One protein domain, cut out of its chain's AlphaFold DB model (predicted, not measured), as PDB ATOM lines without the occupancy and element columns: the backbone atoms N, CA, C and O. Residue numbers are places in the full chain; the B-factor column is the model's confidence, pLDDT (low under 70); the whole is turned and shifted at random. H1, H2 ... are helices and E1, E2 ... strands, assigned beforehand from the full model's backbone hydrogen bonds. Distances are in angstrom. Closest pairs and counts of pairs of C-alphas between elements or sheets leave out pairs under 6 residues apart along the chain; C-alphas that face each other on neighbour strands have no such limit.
ATOM      1  N   LYS A   2     -32.806  14.977  42.785       83.38
ATOM      2  CA  LYS A   2     -33.608  13.751  42.531       83.38
ATOM      3  C   LYS A   2     -35.133  13.968  42.523       83.38
ATOM      4  O   LYS A   2     -35.795  13.553  41.583       83.38
ATOM      5  N   SER A   3     -35.691  14.667  43.516       84.75
ATOM      6  CA  SER A   3     -37.141  14.932  43.575       84.75
ATOM      7  C   SER A   3     -37.667  15.752  42.389       84.75
ATOM      8  O   SER A   3     -38.746  15.463  41.891       84.75
ATOM      9  N   ILE A   4     -36.879  16.716  41.903       86.62
ATOM     10  CA  ILE A   4     -37.228  17.562  40.748       86.62
ATOM     11  C   ILE A   4     -37.218  16.711  39.469       86.62
ATOM     12  O   ILE A   4     -38.143  16.778  38.667       86.62
ATOM     13  N   ALA A   5     -36.220  15.829  39.324       87.81
ATOM     14  CA  ALA A   5     -36.175  14.855  38.235       87.81
ATOM     15  C   ALA A   5     -37.385  13.917  38.240       87.81
ATOM     16  O   ALA A   5     -37.989  13.701  37.195       87.81
ATOM     17  N   VAL A   6     -37.794  13.408  39.406       89.81
ATOM     18  CA  VAL A   6     -38.987  12.554  39.530       89.81
ATOM     19  C   VAL A   6     -40.251  13.276  39.066       89.81
ATOM     20  O   VAL A   6     -41.044  12.685  38.334       89.81
ATOM     21  N   GLU A   7     -40.454  14.526  39.483       88.94
ATOM     22  CA  GLU A   7     -41.612  15.323  39.060       88.94
ATOM     23  C   GLU A   7     -41.611  15.526  37.541       88.94
ATOM     24  O   GLU A   7     -42.585  15.176  36.874       88.94
ATOM     25  N   LYS A   8     -40.475  15.942  36.971       91.75
ATOM     26  CA  LYS A   8     -40.333  16.140  35.523       91.75
ATOM     27  C   LYS A   8     -40.558  14.862  34.712       91.75
ATOM     28  O   LYS A   8     -41.140  14.904  33.629       91.75
ATOM     29  N   LEU A   9     -40.099  13.715  35.216       91.06
ATOM     30  CA  LEU A   9     -40.261  12.421  34.549       91.06
ATOM     31  C   LEU A   9     -41.714  11.945  34.562       91.06
ATOM     32  O   LEU A   9     -42.158  11.385  33.562       91.06
ATOM     33  N   LYS A  10     -42.469  12.204  35.638       90.00
ATOM     34  CA  LYS A  10     -43.911  11.909  35.689       90.00
ATOM     35  C   LYS A  10     -44.695  12.729  34.668       90.00
ATOM     36  O   LYS A  10     -45.602  12.194  34.039       90.00
ATOM     37  N   ASP A  11     -44.309  13.987  34.466       90.31
ATOM     38  CA  ASP A  11     -44.924  14.845  33.451       90.31
ATOM     39  C   ASP A  11     -44.559  14.402  32.024       90.31
ATOM     40  O   ASP A  11     -45.413  14.388  31.137       90.31
ATOM     41  N   LYS A  12     -43.294  14.016  31.789       89.94
ATOM     42  CA  LYS A  12     -42.799  13.591  30.464       89.94
ATOM     43  C   LYS A  12     -43.293  12.194  30.067       89.94
ATOM     44  O   LYS A  12     -43.520  11.945  28.884       89.94
ATOM     45  N   TYR A  13     -43.474  11.296  31.036       88.94
ATOM     46  CA  TYR A  13     -43.892   9.908  30.826       88.94
ATOM     47  C   TYR A  13     -45.109   9.555  31.704       88.94
ATOM     48  O   TYR A  13     -44.993   8.745  32.625       88.94
ATOM     49  N   PRO A  14     -46.299  10.115  31.421       87.56
ATOM     50  CA  PRO A  14     -47.484   9.926  32.267       87.56
ATOM     51  C   PRO A  14     -47.991   8.475  32.289       87.56
ATOM     52  O   PRO A  14     -48.587   8.042  33.271       87.56
ATOM     53  N   ASP A  15     -47.712   7.714  31.229       86.62
ATOM     54  CA  ASP A  15     -48.101   6.306  31.076       86.62
ATOM     55  C   ASP A  15     -46.983   5.345  31.528       86.62
ATOM     56  O   ASP A  15     -46.722   4.335  30.869       86.62
ATOM     57  N   SER A  16     -46.235   5.711  32.571       89.06
ATOM     58  CA  SER A  16     -45.115   4.930  33.107       89.06
ATOM     59  C   SER A  16     -45.107   4.947  34.633       89.06
ATOM     60  O   SER A  16     -45.659   5.855  35.261       89.06
ATOM     61  N   THR A  17     -44.455   3.958  35.239       88.25
ATOM     62  CA  THR A  17     -44.247   3.930  36.689       88.25
ATOM     63  C   THR A  17     -42.855   4.466  37.009       88.25
ATOM     64  O   THR A  17     -41.859   3.929  36.539       88.25
ATOM     65  N   VAL A  18     -42.772   5.535  37.808       88.44
ATOM     66  CA  VAL A  18     -41.493   6.150  38.206       88.44
ATOM     67  C   VAL A  18     -41.100   5.690  39.610       88.44
ATOM     68  O   VAL A  18     -41.777   6.018  40.588       88.44
ATOM     69  N   HIS A  19     -39.982   4.976  39.708       84.69
ATOM     70  CA  HIS A  19     -39.399   4.458  40.945       84.69
ATOM     71  C   HIS A  19     -38.192   5.291  41.373       84.69
ATOM     72  O   HIS A  19     -37.457   5.806  40.536       84.69
ATOM     73  N   VAL A  20     -37.959   5.406  42.681       83.56
ATOM     74  CA  VAL A  20     -36.800   6.113  43.249       83.56
ATOM     75  C   VAL A  20     -35.886   5.096  43.917       83.56
ATOM     76  O   VAL A  20     -36.353   4.280  44.709       83.56
ATOM     77  N   GLU A  21     -34.594   5.158  43.602       74.38
ATOM     78  CA  GLU A  21     -33.560   4.246  44.093       74.38
ATOM     79  C   GLU A  21     -33.863   2.750  43.864       74.38
ATOM     80  O   GLU A  21     -33.794   1.924  44.786       74.38
ATOM     81  N   PHE A  22     -34.216   2.415  42.624       66.25
ATOM     82  CA  PHE A  22     -34.750   1.116  42.224       66.25
ATOM     83  C   PHE A  22     -33.649   0.093  41.926       66.25
ATOM     84  O   PHE A  22     -32.646   0.413  41.291       66.25
ATOM     85  N   VAL A  23     -33.857  -1.147  42.374       57.56
ATOM     86  CA  VAL A  23     -33.020  -2.317  42.071       57.56
ATOM     87  C   VAL A  23     -33.936  -3.363  41.448       57.56
ATOM     88  O   VAL A  23     -34.960  -3.690  42.049       57.56
ATOM     89  N   THR A  24     -33.584  -3.885  40.275       55.53
ATOM     90  CA  THR A  24     -34.254  -5.064  39.704       55.53
ATOM     91  C   THR A  24     -33.339  -6.272  39.795       55.53
ATOM     92  O   THR A  24     -32.122  -6.127  39.858       55.53
ATOM     93  N   ASP A  25     -33.920  -7.467  39.743       53.31
ATOM     94  CA  ASP A  25     -33.147  -8.710  39.658       53.31
ATOM     95  C   ASP A  25     -32.431  -8.867  38.294       53.31
ATOM     96  O   ASP A  25     -31.525  -9.687  38.165       53.31
ATOM     97  N   GLU A  26     -32.830  -8.091  37.275       52.28
ATOM     98  CA  GLU A  26     -32.322  -8.171  35.895       52.28
ATOM     99  C   GLU A  26     -31.260  -7.107  35.563       52.28
ATOM    100  O   GLU A  26     -30.500  -7.275  34.612       52.28
ATOM    101  N   VAL A  27     -31.182  -6.026  36.346       55.66
ATOM    102  CA  VAL A  27     -30.209  -4.940  36.184       55.66
ATOM    103  C   VAL A  27     -29.312  -4.916  37.423       55.66
ATOM    104  O   VAL A  27     -29.787  -4.584  38.509       55.66
ATOM    105  N   PRO A  28     -28.008  -5.225  37.305       54.31
ATOM    106  CA  PRO A  28     -27.125  -5.398  38.461       54.31
ATOM    107  C   PRO A  28     -26.806  -4.091  39.212       54.31
ATOM    108  O   PRO A  28     -26.067  -4.118  40.198       54.31
ATOM    109  N   ARG A  29     -27.337  -2.940  38.771       64.06
ATOM    110  CA  ARG A  29     -27.083  -1.613  39.348       64.06
ATOM    111  C   ARG A  29     -28.369  -0.915  39.795       64.06
ATOM    112  O   ARG A  29     -29.433  -1.080  39.206       64.06
ATOM    113  N   ARG A  30     -28.241  -0.132  40.873       75.44
ATOM    114  CA  ARG A  30     -29.319   0.652  41.486       75.44
ATOM    115  C   ARG A  30     -29.406   2.023  40.822       75.44
ATOM    116  O   ARG A  30     -28.541   2.854  41.085       75.44
ATOM    117  N   ALA A  31     -30.458   2.262  40.044       82.06
ATOM    118  CA  ALA A  31     -30.697   3.566  39.429       82.06
ATOM    119  C   ALA A  31     -31.192   4.578  40.466       82.06
ATOM    120  O   ALA A  31     -32.012   4.236  41.323       82.06
ATOM    121  N   ASP A  32     -30.757   5.838  40.371       85.31
ATOM    122  CA  ASP A  32     -31.250   6.904  41.253       85.31
ATOM    123  C   ASP A  32     -32.754   7.141  41.063       85.31
ATOM    124  O   ASP A  32     -33.488   7.310  42.043       85.31
ATOM    125  N   VAL A  33     -33.214   7.117  39.812       89.25
ATOM    126  CA  VAL A  33     -34.629   7.101  39.426       89.25
ATOM    127  C   VAL A  33     -34.796   6.144  38.242       89.25
ATOM    128  O   VAL A  33     -33.932   6.080  37.375       89.25
ATOM    129  N   PHE A  34     -35.890   5.391  38.184       90.38
ATOM    130  CA  PHE A  34     -36.175   4.467  37.084       90.38
ATOM    131  C   PHE A  34     -37.587   4.688  36.551       90.38
ATOM    132  O   PHE A  34     -38.549   4.689  37.316       90.38
ATOM    133  N   VAL A  35     -37.705   4.873  35.242       91.06
ATOM    134  CA  VAL A  35     -38.976   4.971  34.524       91.06
ATOM    135  C   VAL A  35     -39.279   3.610  33.915       91.06
ATOM    136  O   VAL A  35     -38.619   3.202  32.966       91.06
ATOM    137  N   GLU A  36     -40.276   2.914  34.440       90.25
ATOM    138  CA  GLU A  36     -40.699   1.601  33.959       90.25
ATOM    139  C   GLU A  36     -41.869   1.732  32.981       90.25
ATOM    140  O   GLU A  36     -42.882   2.371  33.287       90.25
ATOM    141  N   PHE A  37     -41.751   1.112  31.806       87.75
ATOM    142  CA  PHE A  37     -42.848   1.015  30.850       87.75
ATOM    143  C   PHE A  37     -43.591  -0.315  31.009       87.75
ATOM    144  O   PHE A  37     -42.966  -1.368  31.073       87.75
ATOM    145  N   ASP A  38     -44.927  -0.286  30.940       85.94
ATOM    146  CA  ASP A  38     -45.759  -1.504  30.979       85.94
ATOM    147  C   ASP A  38     -45.398  -2.521  29.879       85.94
ATOM    148  O   ASP A  38     -45.598  -3.725  30.029       85.94
ATOM    149  N   HIS A  39     -44.904  -2.020  28.744       81.81
ATOM    150  CA  HIS A  39     -44.408  -2.810  27.623       81.81
ATOM    151  C   HIS A  39     -43.162  -2.126  27.048       81.81
ATOM    152  O   HIS A  39     -43.152  -0.889  26.988       81.81
ATOM    153  N   PRO A  40     -42.160  -2.884  26.554       83.44
ATOM    154  CA  PRO A  40     -40.984  -2.298  25.929       83.44
ATOM    155  C   PRO A  40     -41.348  -1.332  24.798       83.44
ATOM    156  O   PRO A  40     -42.181  -1.641  23.939       83.44
ATOM    157  N   ARG A  41     -40.727  -0.151  24.789       81.75
ATOM    158  CA  ARG A  41     -40.981   0.908  23.805       81.75
ATOM    159  C   ARG A  41     -39.757   1.090  22.929       81.75
ATOM    160  O   ARG A  41     -38.666   1.284  23.440       81.75
ATOM    161  N   PHE A  42     -39.919   1.088  21.610       74.44
ATOM    162  CA  PHE A  42     -38.820   1.451  20.713       74.44
ATOM    163  C   PHE A  42     -38.566   2.972  20.768       74.44
ATOM    164  O   PHE A  42     -39.538   3.723  20.647       74.44
ATOM    165  N   PRO A  43     -37.311   3.449  20.907       80.94
ATOM    166  CA  PRO A  43     -36.050   2.694  20.981       80.94
ATOM    167  C   PRO A  43     -35.529   2.451  22.419       80.94
ATOM    168  O   PRO A  43     -34.371   2.081  22.593       80.94
ATOM    169  N   PHE A  44     -36.352   2.693  23.439       83.56
ATOM    170  CA  PHE A  44     -35.975   2.773  24.855       83.56
ATOM    171  C   PHE A  44     -35.990   1.452  25.646       83.56
ATOM    172  O   PHE A  44     -35.604   1.439  26.809       83.56
ATOM    173  N   GLY A  45     -36.445   0.349  25.051       87.25
ATOM    174  CA  GLY A  45     -36.530  -0.941  25.741       87.25
ATOM    175  C   GLY A  45     -37.581  -0.934  26.855       87.25
ATOM    176  O   GLY A  45     -38.636  -0.307  26.714       87.25
ATOM    177  N   LYS A  46     -37.315  -1.645  27.954       87.56
ATOM    178  CA  LYS A  46     -38.217  -1.834  29.109       87.56
ATOM    179  C   LYS A  46     -38.441  -0.566  29.935       87.56
ATOM    180  O   LYS A  46     -39.448  -0.456  30.631       87.56
ATOM    181  N   GLY A  47     -37.518   0.387  29.873       90.31
ATOM    182  CA  GLY A  47     -37.557   1.559  30.732       90.31
ATOM    183  C   GLY A  47     -36.371   2.488  30.539       90.31
ATOM    184  O   GLY A  47     -35.514   2.266  29.686       90.31
ATOM    185  N   ILE A  48     -36.330   3.543  31.346       92.50
ATOM    186  CA  ILE A  48     -35.252   4.527  31.353       92.50
ATOM    187  C   ILE A  48     -34.692   4.635  32.771       92.50
ATOM    188  O   ILE A  48     -35.373   5.115  33.679       92.50
ATOM    189  N   ALA A  49     -33.446   4.218  32.959       91.56
ATOM    190  CA  ALA A  49     -32.671   4.516  34.149       91.56
ATOM    191  C   ALA A  49     -32.188   5.968  34.100       91.56
ATOM    192  O   ALA A  49     -31.720   6.454  33.074       91.56
ATOM    193  N   VAL A  50     -32.310   6.672  35.216       90.56
ATOM    194  CA  VAL A  50     -31.855   8.049  35.366       90.56
ATOM    195  C   VAL A  50     -30.844   8.090  36.497       90.56
ATOM    196  O   VAL A  50     -31.167   7.778  37.645       90.56
ATOM    197  N   GLU A  51     -29.625   8.481  36.159       88.56
ATOM    198  CA  GLU A  51     -28.511   8.630  37.087       88.56
ATOM    199  C   GLU A  51     -28.277  10.115  37.346       88.56
ATOM    200  O   GLU A  51     -28.084  10.899  36.413       88.56
ATOM    201  N   VAL A  52     -28.315  10.522  38.617       85.81
ATOM    202  CA  VAL A  52     -28.028  11.903  39.007       85.81
ATOM    203  C   VAL A  52     -26.573  11.970  39.430       85.81
ATOM    204  O   VAL A  52     -26.196  11.544  40.523       85.81
ATOM    205  N   GLN A  53     -25.752  12.522  38.548       77.31
ATOM    206  CA  GLN A  53     -24.337  12.703  38.787       77.31
ATOM    207  C   GLN A  53     -24.114  14.041  39.492       77.31
ATOM    208  O   GLN A  53     -24.256  15.112  38.911       77.31
ATOM    209  N   TYR A  54     -23.796  13.977  40.785       65.88
ATOM    210  CA  TYR A  54     -23.530  15.152  41.611       65.88
ATOM    211  C   TYR A  54     -22.167  15.014  42.295       65.88
ATOM    212  O   TYR A  54     -22.027  14.217  43.223       65.88
ATOM    213  N   ARG A  55     -21.176  15.795  41.830       54.62
ATOM    214  CA  ARG A  55     -19.798  15.901  42.365       54.62
ATOM    215  C   ARG A  55     -19.024  14.587  42.541       54.62
ATOM    216  O   ARG A  55     -18.043  14.559  43.276       54.62
ATOM    217  N   ASN A  56     -19.471  13.494  41.932       52.38
ATOM    218  CA  ASN A  56     -18.933  12.170  42.213       52.38
ATOM    219  C   ASN A  56     -18.309  11.551  40.963       52.38
ATOM    220  O   ASN A  56     -18.828  10.566  40.451       52.38
ATOM    221  N   GLU A  57     -17.182  12.099  40.508       54.16
ATOM    222  CA  GLU A  57     -16.392  11.681  39.322       54.16
ATOM    223  C   GLU A  57     -15.907  10.211  39.343       54.16
ATOM    224  O   GLU A  57     -15.178   9.763  38.471       54.16
ATOM    225  N   GLN A  58     -16.291   9.425  40.350       54.16
ATOM    226  CA  GLN A  58     -15.902   8.021  40.509       54.16
ATOM    227  C   GLN A  58     -16.836   7.030  39.797       54.16
ATOM    228  O   GLN A  58     -16.590   5.822  39.854       54.16
ATOM    229  N   LYS A  59     -17.942   7.481  39.189       65.94
ATOM    230  CA  LYS A  59     -18.840   6.579  38.452       65.94
ATOM    231  C   LYS A  59     -18.288   6.352  37.047       65.94
ATOM    232  O   LYS A  59     -18.264   7.269  36.247       65.94
ATOM    233  N   ASP A  60     -17.934   5.108  36.738       75.88
ATOM    234  CA  ASP A  60     -17.617   4.681  35.372       75.88
ATOM    235  C   ASP A  60     -18.875   4.787  34.493       75.88
ATOM    236  O   ASP A  60     -19.776   3.940  34.565       75.88
ATOM    237  N   LEU A  61     -18.976   5.872  33.726       80.81
ATOM    238  CA  LEU A  61     -20.137   6.198  32.897       80.81
ATOM    239  C   LEU A  61     -20.311   5.206  31.751       80.81
ATOM    240  O   LEU A  61     -21.445   4.819  31.453       80.81
ATOM    241  N   THR A  62     -19.206   4.752  31.162       81.38
ATOM    242  CA  THR A  62     -19.190   3.774  30.071       81.38
ATOM    243  C   THR A  62     -19.740   2.439  30.557       81.38
ATOM    244  O   THR A  62     -20.730   1.943  30.018       81.38
ATOM    245  N   GLU A  63     -19.185   1.899  31.643       82.00
ATOM    246  CA  GLU A  63     -19.608   0.608  32.185       82.00
ATOM    247  C   GLU A  63     -21.019   0.675  32.781       82.00
ATOM    248  O   GLU A  63     -21.814  -0.254  32.631       82.00
ATOM    249  N   THR A  64     -21.380   1.790  33.426       83.44
ATOM    250  CA  THR A  64     -22.744   1.987  33.942       83.44
ATOM    251  C   THR A  64     -23.758   2.028  32.805       83.44
ATOM    252  O   THR A  64     -24.776   1.340  32.864       83.44
ATOM    253  N   THR A  65     -23.483   2.809  31.760       86.88
ATOM    254  CA  THR A  65     -24.386   2.932  30.613       86.88
ATOM    255  C   THR A  65     -24.533   1.591  29.908       86.88
ATOM    256  O   THR A  65     -25.654   1.134  29.685       86.88
ATOM    257  N   ALA A  66     -23.425   0.907  29.633       83.31
ATOM    258  CA  ALA A  66     -23.455  -0.396  28.987       83.31
ATOM    259  C   ALA A  66     -24.180  -1.461  29.830       83.31
ATOM    260  O   ALA A  66     -24.928  -2.283  29.293       83.31
ATOM    261  N   SER A  67     -24.049  -1.413  31.158       84.44
ATOM    262  CA  SER A  67     -24.784  -2.304  32.060       84.44
ATOM    263  C   SER A  67     -26.304  -2.109  31.988       84.44
ATOM    264  O   SER A  67     -27.041  -3.084  32.122       84.44
ATOM    265  N   TYR A  68     -26.796  -0.888  31.778       87.75
ATOM    266  CA  TYR A  68     -28.230  -0.652  31.585       87.75
ATOM    267  C   TYR A  68     -28.695  -1.082  30.189       87.75
ATOM    268  O   TYR A  68     -29.724  -1.746  30.061       87.75
ATOM    269  N   LEU A  69     -27.912  -0.781  29.149       87.44
ATOM    270  CA  LEU A  69     -28.251  -1.132  27.768       87.44
ATOM    271  C   LEU A  69     -28.291  -2.653  27.547       87.44
ATOM    272  O   LEU A  69     -29.195  -3.149  26.877       87.44
ATOM    273  N   THR A  70     -27.373  -3.405  28.165       83.62
ATOM    274  CA  THR A  70     -27.414  -4.883  28.184       83.62
ATOM    275  C   THR A  70     -28.660  -5.431  28.889       83.62
ATOM    276  O   THR A  70     -29.141  -6.507  28.534       83.62
ATOM    277  N   GLY A  71     -29.220  -4.676  29.837       83.94
ATOM    278  CA  GLY A  71     -30.480  -4.964  30.523       83.94
ATOM    279  C   GLY A  71     -31.739  -4.497  29.781       83.94
ATOM    280  O   GLY A  71     -32.803  -4.428  30.399       83.94
ATOM    281  N   ASP A  72     -31.647  -4.153  28.489       85.12
ATOM    282  CA  ASP A  72     -32.761  -3.624  27.682       85.12
ATOM    283  C   ASP A  72     -33.377  -2.356  28.305       85.12
ATOM    284  O   ASP A  72     -34.594  -2.171  28.337       85.12
ATOM    285  N   THR A  73     -32.520  -1.491  28.853       89.38
ATOM    286  CA  THR A  73     -32.901  -0.249  29.533       89.38
ATOM    287  C   THR A  73     -32.103   0.934  28.995       89.38
ATOM    288  O   THR A  73     -30.875   0.907  28.937       89.38
ATOM    289  N   SER A  74     -32.803   2.008  28.640       90.38
ATOM    290  CA  SER A  74     -32.195   3.279  28.248       90.38
ATOM    291  C   SER A  74     -31.657   4.073  29.430       90.38
ATOM    292  O   SER A  74     -32.128   3.912  30.547       90.38
ATOM    293  N   VAL A  75     -30.720   4.991  29.189       91.12
ATOM    294  CA  VAL A  75     -30.106   5.787  30.266       91.12
ATOM    295  C   VAL A  75     -30.235   7.281  30.013       91.12
ATOM    296  O   VAL A  75     -29.990   7.752  28.908       91.12
ATOM    297  N   ILE A  76     -30.584   8.033  31.053       91.25
ATOM    298  CA  ILE A  76     -30.420   9.485  31.128       91.25
ATOM    299  C   ILE A  76     -29.380   9.781  32.209       91.25
ATOM    300  O   ILE A  76     -29.537   9.364  33.357       91.25
ATOM    301  N   TRP A  77     -28.370  10.570  31.858       89.12
ATOM    302  CA  TRP A  77     -27.456  11.174  32.820       89.12
ATOM    303  C   TRP A  77     -27.898  12.606  33.106       89.12
ATOM    304  O   TRP A  77     -28.106  13.388  32.179       89.12
ATOM    305  N   LEU A  78     -28.079  12.933  34.385       86.88
ATOM    306  CA  LEU A  78     -28.389  14.283  34.843       86.88
ATOM    307  C   LEU A  78     -27.202  14.842  35.619       86.88
ATOM    308  O   LEU A  78     -26.909  14.375  36.722       86.88
ATOM    309  N   PHE A  79     -26.578  15.867  35.054       84.25
ATOM    310  CA  PHE A  79     -25.514  16.655  35.664       84.25
ATOM    311  C   PHE A  79     -26.090  17.912  36.332       84.25
ATOM    312  O   PHE A  79     -27.290  18.186  36.236       84.25
ATOM    313  N   GLU A  80     -25.261  18.678  37.043       82.75
ATOM    314  CA  GLU A  80     -25.707  19.896  37.734       82.75
ATOM    315  C   GLU A  80     -26.246  20.944  36.746       82.75
ATOM    316  O   GLU A  80     -27.253  21.592  37.021       82.75
ATOM    317  N   GLU A  81     -25.657  21.012  35.556       81.44
ATOM    318  CA  GLU A  81     -25.984  21.906  34.442       81.44
ATOM    319  C   GLU A  81     -27.367  21.630  33.853       81.44
ATOM    320  O   GLU A  81     -27.963  22.505  33.230       81.44
ATOM    321  N   ASN A  82     -27.903  20.422  34.051       83.81
ATOM    322  CA  ASN A  82     -29.267  20.110  33.647       83.81
ATOM    323  C   ASN A  82     -30.308  20.767  34.561       83.81
ATOM    324  O   ASN A  82     -31.483  20.789  34.204       83.81
ATOM    325  N   TYR A  83     -29.934  21.270  35.739       85.00
ATOM    326  CA  TYR A  83     -30.883  21.875  36.668       85.00
ATOM    327  C   TYR A  83     -30.965  23.390  36.485       85.00
ATOM    328  O   TYR A  83     -29.961  24.099  36.465       85.00
ATOM    329  N   VAL A  84     -32.195  23.896  36.411       83.94
ATOM    330  CA  VAL A  84     -32.480  25.325  36.279       83.94
ATOM    331  C   VAL A  84     -32.537  25.958  37.664       83.94
ATOM    332  O   VAL A  84     -33.257  25.489  38.549       83.94
ATOM    333  N   GLY A  85     -31.790  27.045  37.834       79.69
ATOM    334  CA  GLY A  85     -31.698  27.799  39.081       79.69
ATOM    335  C   GLY A  85     -30.284  27.804  39.645       79.69
ATOM    336  O   GLY A  85     -29.333  27.336  39.025       79.69
ATOM    337  N   THR A  86     -30.139  28.367  40.839       72.12
ATOM    338  CA  THR A  86     -28.860  28.403  41.554       72.12
ATOM    339  C   THR A  86     -28.942  27.543  42.790       72.12
ATOM    340  O   THR A  86     -29.918  27.599  43.536       72.12
ATOM    341  N   ARG A  87     -27.881  26.787  43.058       65.19
ATOM    342  CA  ARG A  87     -27.781  25.980  44.268       65.19
ATOM    343  C   ARG A  87     -28.068  26.820  45.528       65.19
ATOM    344  O   ARG A  87     -27.533  27.921  45.646       65.19
ATOM    345  N   PRO A  88     -28.812  26.287  46.516       65.62
ATOM    346  CA  PRO A  88     -29.464  24.967  46.575       65.62
ATOM    347  C   PRO A  88     -30.892  24.936  45.999       65.62
ATOM    348  O   PRO A  88     -31.568  23.913  46.092       65.62
ATOM    349  N   GLU A  89     -31.350  26.049  45.437       76.50
ATOM    350  CA  GLU A  89     -32.733  26.338  45.061       76.50
ATOM    351  C   GLU A  89     -32.954  26.048  43.572       76.50
ATOM    352  O   GLU A  89     -33.254  26.936  42.779       76.50
ATOM    353  N   TYR A  90     -32.762  24.791  43.170       82.94
ATOM    354  CA  TYR A  90     -33.149  24.380  41.822       82.94
ATOM    355  C   TYR A  90     -34.672  24.332  41.712       82.94
ATOM    356  O   TYR A  90     -35.343  23.782  42.589       82.94
ATOM    357  N   GLU A  91     -35.191  24.874  40.620       84.56
ATOM    358  CA  GLU A  91     -36.628  25.003  40.372       84.56
ATOM    359  C   GLU A  91     -37.125  23.969  39.358       84.56
ATOM    360  O   GLU A  91     -38.254  23.499  39.458       84.56
ATOM    361  N   ASP A  92     -36.277  23.594  38.397       87.38
ATOM    362  CA  ASP A  92     -36.625  22.673  37.315       87.38
ATOM    363  C   ASP A  92     -35.396  21.868  36.860       87.38
ATOM    364  O   ASP A  92     -34.265  22.115  37.290       87.38
ATOM    365  N   VAL A  93     -35.618  20.884  35.992       89.06
ATOM    366  CA  VAL A  93     -34.570  20.114  35.323       89.06
ATOM    367  C   VAL A  93     -34.887  19.930  33.843       89.06
ATOM    368  O   VAL A  93     -35.987  19.531  33.448       89.06
ATOM    369  N   GLU A  94     -33.897  20.196  33.005       89.12
ATOM    370  CA  GLU A  94     -33.918  19.915  31.580       89.12
ATOM    371  C   GLU A  94     -33.452  18.477  31.346       89.12
ATOM    372  O   GLU A  94     -32.279  18.141  31.509       89.12
ATOM    373  N   LEU A  95     -34.396  17.605  30.987       87.94
ATOM    374  CA  LEU A  95     -34.109  16.201  30.699       87.94
ATOM    375  C   LEU A  95     -33.505  16.071  29.292       87.94
ATOM    376  O   LEU A  95     -34.242  16.321  28.328       87.94
ATOM    377  N   PRO A  96     -32.240  15.629  29.152       86.50
ATOM    378  CA  PRO A  96     -31.664  15.351  27.846       86.50
ATOM    379  C   PRO A  96     -32.356  14.148  27.190       86.50
ATOM    380  O   PRO A  96     -33.205  13.468  27.791       86.50
ATOM    381  N   ASP A  97     -32.009  13.899  25.932       86.94
ATOM    382  CA  ASP A  97     -32.478  12.706  25.241       86.94
ATOM    383  C   ASP A  97     -31.850  11.450  25.873       86.94
ATOM    384  O   ASP A  97     -30.653  11.448  26.173       86.94
ATOM    385  N   PRO A  98     -32.632  10.378  26.112       88.31
ATOM    386  CA  PRO A  98     -32.083   9.134  26.634       88.31
ATOM    387  C   PRO A  98     -31.117   8.505  25.633       88.31
ATOM    388  O   PRO A  98     -31.420   8.462  24.440       88.31
ATOM    389  N   ILE A  99     -30.034   7.907  26.128       88.56
ATOM    390  CA  ILE A  99     -29.214   6.963  25.366       88.56
ATOM    391  C   ILE A  99     -30.095   5.735  25.085       88.56
ATOM    392  O   ILE A  99     -30.502   5.036  26.026       88.56
ATOM    393  N   PRO A 100     -30.487   5.495  23.820       84.31
ATOM    394  CA  PRO A 100     -31.481   4.488  23.501       84.31
ATOM    395  C   PRO A 100     -30.884   3.077  23.550       84.31
ATOM    396  O   PRO A 100     -29.725   2.881  23.198       84.31
ATOM    397  N   VAL A 101     -31.688   2.071  23.903       83.31
ATOM    398  CA  VAL A 101     -31.275   0.661  23.770       83.31
ATOM    399  C   VAL A 101     -30.997   0.323  22.312       83.31
ATOM    400  O   VAL A 101     -30.049  -0.386  22.011       83.31
ATOM    401  N   TRP A 102     -31.780   0.843  21.371       76.44
ATOM    402  CA  TRP A 102     -31.484   0.664  19.951       76.44
ATOM    403  C   TRP A 102     -30.833   1.919  19.351       76.44
ATOM    404  O   TRP A 102     -31.435   2.991  19.437       76.44
ATOM    405  N   PRO A 103     -29.680   1.814  18.659       77.38
ATOM    406  CA  PRO A 103     -28.955   0.588  18.294       77.38
ATOM    407  C   PRO A 103     -27.869   0.143  19.298       77.38
ATOM    408  O   PRO A 103     -27.213  -0.862  19.049       77.38
ATOM    409  N   TYR A 104     -27.649   0.870  20.397       78.38
ATOM    410  CA  TYR A 104     -26.451   0.726  21.241       78.38
ATOM    411  C   TYR A 104     -26.384  -0.551  22.099       78.38
ATOM    412  O   TYR A 104     -25.313  -0.959  22.522       78.38
ATOM    413  N   GLY A 105     -27.513  -1.205  22.351       76.00
ATOM    414  CA  GLY A 105     -27.630  -2.459  23.096       76.00
ATOM    415  C   GLY A 105     -27.440  -3.714  22.238       76.00
ATOM    416  O   GLY A 105     -27.670  -4.819  22.726       76.00
ATOM    417  N   ILE A 106     -27.064  -3.574  20.960       74.88
ATOM    418  CA  ILE A 106     -26.745  -4.714  20.092       74.88
ATOM    419  C   ILE A 106     -25.314  -5.179  20.408       74.88
ATOM    420  O   ILE A 106     -24.382  -4.397  20.249       74.88
ATOM    421  N   PRO A 107     -25.095  -6.441  20.808       72.88
ATOM    422  CA  PRO A 107     -23.753  -6.944  21.084       72.88
ATOM    423  C   PRO A 107     -22.876  -6.998  19.832       72.88
ATOM    424  O   PRO A 107     -23.323  -7.455  18.775       72.88
ATOM    425  N   HIS A 108     -21.607  -6.613  19.969       66.44
ATOM    426  CA  HIS A 108     -20.634  -6.595  18.870       66.44
ATOM    427  C   HIS A 108     -19.534  -7.674  18.986       66.44
ATOM    428  O   HIS A 108     -18.684  -7.773  18.099       66.44
ATOM    429  N   GLY A 109     -19.573  -8.537  20.014       59.69
ATOM    430  CA  GLY A 109     -18.617  -9.636  20.222       59.69
ATOM    431  C   GLY A 109     -19.205 -10.871  20.922       59.69
ATOM    432  O   GLY A 109     -20.350 -10.866  21.372       59.69
ATOM    433  N   GLU A 110     -18.426 -11.957  21.010       57.53
ATOM    434  CA  GLU A 110     -18.770 -13.122  21.841       57.53
ATOM    435  C   GLU A 110     -18.426 -12.836  23.311       57.53
ATOM    436  O   GLU A 110     -17.354 -12.301  23.594       57.53
ATOM    437  N   ALA A 111     -19.297 -13.231  24.247       54.72
ATOM    438  CA  ALA A 111     -19.074 -13.141  25.694       54.72
ATOM    439  C   ALA A 111     -17.953 -14.104  26.144       54.72
ATOM    440  O   ALA A 111     -18.203 -15.147  26.742       54.72
ATOM    441  N   SER A 112     -16.708 -13.798  25.784       49.34
ATOM    442  CA  SER A 112     -15.550 -14.673  25.972       49.34
ATOM    443  C   SER A 112     -14.561 -14.088  26.979       49.34
ATOM    444  O   SER A 112     -13.398 -13.852  26.666       49.34
ATOM    445  N   SER A 113     -15.013 -13.889  28.215       50.25
ATOM    446  CA  SER A 113     -14.180 -13.867  29.425       50.25
ATOM    447  C   SER A 113     -15.079 -14.119  30.652       50.25
ATOM    448  O   SER A 113     -16.301 -14.068  30.515       50.25
ATOM    449  N   PRO A 114     -14.540 -14.456  31.839       52.62
ATOM    450  CA  PRO A 114     -15.364 -14.673  33.034       52.62
ATOM    451  C   PRO A 114     -16.023 -13.392  33.568       52.62
ATOM    452  O   PRO A 114     -16.996 -13.507  34.298       52.62
ATOM    453  N   ASP A 115     -15.506 -12.220  33.181       54.19
ATOM    454  CA  ASP A 115     -16.016 -10.883  33.510       54.19
ATOM    455  C   ASP A 115     -15.730  -9.940  32.320       54.19
ATOM    456  O   ASP A 115     -14.728  -9.217  32.326       54.19
ATOM    457  N   PRO A 116     -16.511  -9.987  31.226       59.25
ATOM    458  CA  PRO A 116     -16.363  -9.022  30.147       59.25
ATOM    459  C   PRO A 116     -16.988  -7.699  30.599       59.25
ATOM    460  O   PRO A 116     -18.128  -7.692  31.064       59.25
ATOM    461  N   SER A 117     -16.254  -6.590  30.459       72.25
ATOM    462  CA  SER A 117     -16.833  -5.246  30.589       72.25
ATOM    463  C   SER A 117     -18.063  -5.155  29.685       72.25
ATOM    464  O   SER A 117     -18.018  -5.555  28.515       72.25
ATOM    465  N   ALA A 118     -19.176  -4.652  30.220       72.38
ATOM    466  CA  ALA A 118     -20.382  -4.443  29.431       72.38
ATOM    467  C   ALA A 118     -20.106  -3.475  28.265       72.38
ATOM    468  O   ALA A 118     -20.678  -3.645  27.184       72.38
ATOM    469  N   GLY A 119     -19.205  -2.503  28.467       72.56
ATOM    470  CA  GLY A 119     -18.728  -1.587  27.429       72.56
ATOM    471  C   GLY A 119     -18.075  -2.321  26.259       72.56
ATOM    472  O   GLY A 119     -18.514  -2.160  25.120       72.56
ATOM    473  N   ASP A 120     -17.114  -3.206  26.537       76.38
ATOM    474  CA  ASP A 120     -16.441  -4.025  25.516       76.38
ATOM    475  C   ASP A 120     -17.419  -4.950  24.772       76.38
ATOM    476  O   ASP A 120     -17.314  -5.142  23.559       76.38
ATOM    477  N   TYR A 121     -18.400  -5.514  25.486       73.56
ATOM    478  CA  TYR A 121     -19.412  -6.404  24.908       73.56
ATOM    479  C   TYR A 121     -20.331  -5.690  23.902       73.56
ATOM    480  O   TYR A 121     -20.691  -6.254  22.860       73.56
ATOM    481  N   LEU A 122     -20.689  -4.439  24.198       76.56
ATOM    482  CA  LEU A 122     -21.492  -3.586  23.323       76.56
ATOM    483  C   LEU A 122     -20.646  -2.750  22.350       76.56
ATOM    484  O   LEU A 122     -21.205  -2.071  21.496       76.56
ATOM    485  N   GLY A 123     -19.315  -2.792  22.449       73.56
ATOM    486  CA  GLY A 123     -18.427  -1.944  21.653       73.56
ATOM    487  C   GLY A 123     -18.646  -0.444  21.883       73.56
ATOM    488  O   GLY A 123     -18.405   0.341  20.970       73.56
ATOM    489  N   ILE A 124     -19.134  -0.057  23.067       72.00
ATOM    490  CA  ILE A 124     -19.378   1.338  23.444       72.00
ATOM    491  C   ILE A 124     -18.096   1.901  24.041       72.00
ATOM    492  O   ILE A 124     -17.597   1.391  25.044       72.00
ATOM    493  N   THR A 125     -17.585   2.973  23.443       74.62
ATOM    494  CA  THR A 125     -16.432   3.701  23.972       74.62
ATOM    495  C   THR A 125     -16.869   4.941  24.745       74.62
ATOM    496  O   THR A 125     -17.957   5.480  24.541       74.62
ATOM    497  N   GLU A 126     -15.989   5.446  25.605       69.75
ATOM    498  CA  GLU A 126     -16.197   6.717  26.305       69.75
ATOM    499  C   GLU A 126     -16.434   7.878  25.322       69.75
ATOM    500  O   GLU A 126     -17.300   8.722  25.543       69.75
ATOM    501  N   ALA A 127     -15.754   7.868  24.169       66.81
ATOM    502  CA  ALA A 127     -15.959   8.854  23.111       66.81
ATOM    503  C   ALA A 127     -17.390   8.826  22.538       66.81
ATOM    504  O   ALA A 127     -17.938   9.883  22.218       66.81
ATOM    505  N   ASP A 128     -18.009   7.644  22.440       70.12
ATOM    506  CA  ASP A 128     -19.401   7.508  21.997       70.12
ATOM    507  C   ASP A 128     -20.368   8.094  23.033       70.12
ATOM    508  O   ASP A 128     -21.318   8.787  22.672       70.12
ATOM    509  N   ILE A 129     -20.102   7.870  24.325       72.19
ATOM    510  CA  ILE A 129     -20.901   8.417  25.429       72.19
ATOM    511  C   ILE A 129     -20.779   9.945  25.496       72.19
ATOM    512  O   ILE A 129     -21.799  10.633  25.558       72.19
ATOM    513  N   ILE A 130     -19.562  10.487  25.397       67.69
ATOM    514  CA  ILE A 130     -19.298  11.935  25.384       67.69
ATOM    515  C   ILE A 130     -19.985  12.611  24.192       67.69
ATOM    516  O   ILE A 130     -20.580  13.677  24.339       67.69
ATOM    517  N   ALA A 131     -19.965  11.988  23.010       68.06
ATOM    518  CA  ALA A 131     -20.634  12.537  21.832       68.06
ATOM    519  C   ALA A 131     -22.164  12.648  22.004       68.06
ATOM    520  O   ALA A 131     -22.789  13.512  21.384       68.06
ATOM    521  N   ILE A 132     -22.765  11.785  22.829       69.12
ATOM    522  CA  ILE A 132     -24.214  11.740  23.084       69.12
ATOM    523  C   ILE A 132     -24.606  12.594  24.302       69.12
ATOM    524  O   ILE A 132     -25.743  13.060  24.388       69.12
ATOM    525  N   LEU A 133     -23.674  12.842  25.223       68.69
ATOM    526  CA  LEU A 133     -23.868  13.656  26.418       68.69
ATOM    527  C   LEU A 133     -23.149  15.010  26.258       68.69
ATOM    528  O   LEU A 133     -22.061  15.196  26.797       68.69
TER     529      LEU A 133
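AT A GLANCE: This is residues 2 to 133 of the 351 residues of an uncharacterized protein of Natronobacterium gregoryi (UniProt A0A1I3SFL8). A strongly twisted sheet of four strands, E1 to E4, has one helix over each face, H1 on one and H2 on the other, and two short helices, H4 and H5, pack on H2. The small hairpin E5 and E6, with E6 beside H1, makes one end of the longest axis, and a loop without a named element, residues 105 to 117, reaches to the other end. The printed part has 132 residues, with five named helices and six named strands in the order H1 E1 E2 E3 H2 E4 E5 E6 H3 H4 H5, and its class is mixed, helices and strands. The larger sheet runs E1 E2 E3 E4 and is mixed, while E5 and E6 are antiparallel. The whole is compact, with a radius of gyration of the C-alphas of 14.8 A and spans of 48 by 33 by 24 A.

HOW THE PARTS SIT: The sheet's edge strands are E1, residues 16 to 22, and E4, residues 73 to 78; its inner strands are E2, residues 31 to 41, and E3, residues 45 to 52. E1, E2 and E3 form a meander, each strand the antiparallel neighbour of the one before. In the hairpin of E1 and E2, N 19 and O 34 are within hydrogen-bond range at 2.8 A. In the hairpin of E2 and E3, N 35 and O 48 are 2.8 A apart and N 41 and O 45 are 2.8 A apart. E2 bends by 97 degrees at residue 38. E3 and E4 are parallel, at 21 degrees, with N 76 and O 49 2.8 A apart. With H2, residues 61 to 70, they form a strand-helix-strand unit, two parallel neighbour strands with a helix between, whose crossover is right-handed. H1, residues 2 to 12, and H2 lie on opposite faces of the sheet, an arrangement of three layers with helices on both faces. H1 has a height over the sheet of 8.4 A; it lies over E2 and, only just, over E3, where 3 of its C-alphas fall, and runs along the strands at 8 degrees to E2 on the local plane. H2, at a height of 9.2 A, lies over E4 and, only just, over E3, again with 3 C-alphas, and runs along the strands at 2 degrees to E4 on the local plane. H2 touches H4, residues 118 to 122, with the C-alphas of Ala 66 and Ala 118 closest at 5.1 A. H2 touches H5, residues 126 to 132, about perpendicular at 75 degrees, with the C-alphas of Thr 62 and Glu 126 closest at 5.6 A. H3, residues 101 to 104, only grazes the sheet; it is close to H2 but not clearly touching, with the C-alphas of Leu 69 and Val 101 closest at 5.3 A. E5, residues 83 to 86, and E6, residues 89 to 93, form a hairpin in which N 84 and O 92 are 2.9 A apart. The closest C-alphas of H1 and E6 are those of Ile 4 and Asp 92, 6.2 A apart. E4 and E5 are apart. In H1, H2, H4 and H5 every O i to N i+4 pair is within hydrogen-bond range; H3 is too short for such a pair.

IN THESE COORDINATES: E2 measures 18.9 A, E3 20.3 A, E4 16.1 A and E1 14.3 A from first to last C-alpha. H1 measures 15.2 A, beginning at C-alpha 2 at (-33.608, 13.751, 42.531), and H2 14.1 A. E6 spans 11.7 A and E5 8.4 A, with C-alpha 89 at (-32.733, 26.338, 45.061). H3, H4 and H5 measure 5.4 A, 6.3 A and 10.0 A, and H5 ends at C-alpha 132 at (-24.214, 11.740, 23.084).

THE WHOLE: The C-alphas of Glu 89 and Ser 112, the two farthest apart, are 48.4 A apart. The printed part has no cut, and its one long link joins H3 to H4. The mean pLDDT of the printed part is 78.1; 31 residues are under 70, among them residues 22 to 29, 54 to 59 and 108 to 116.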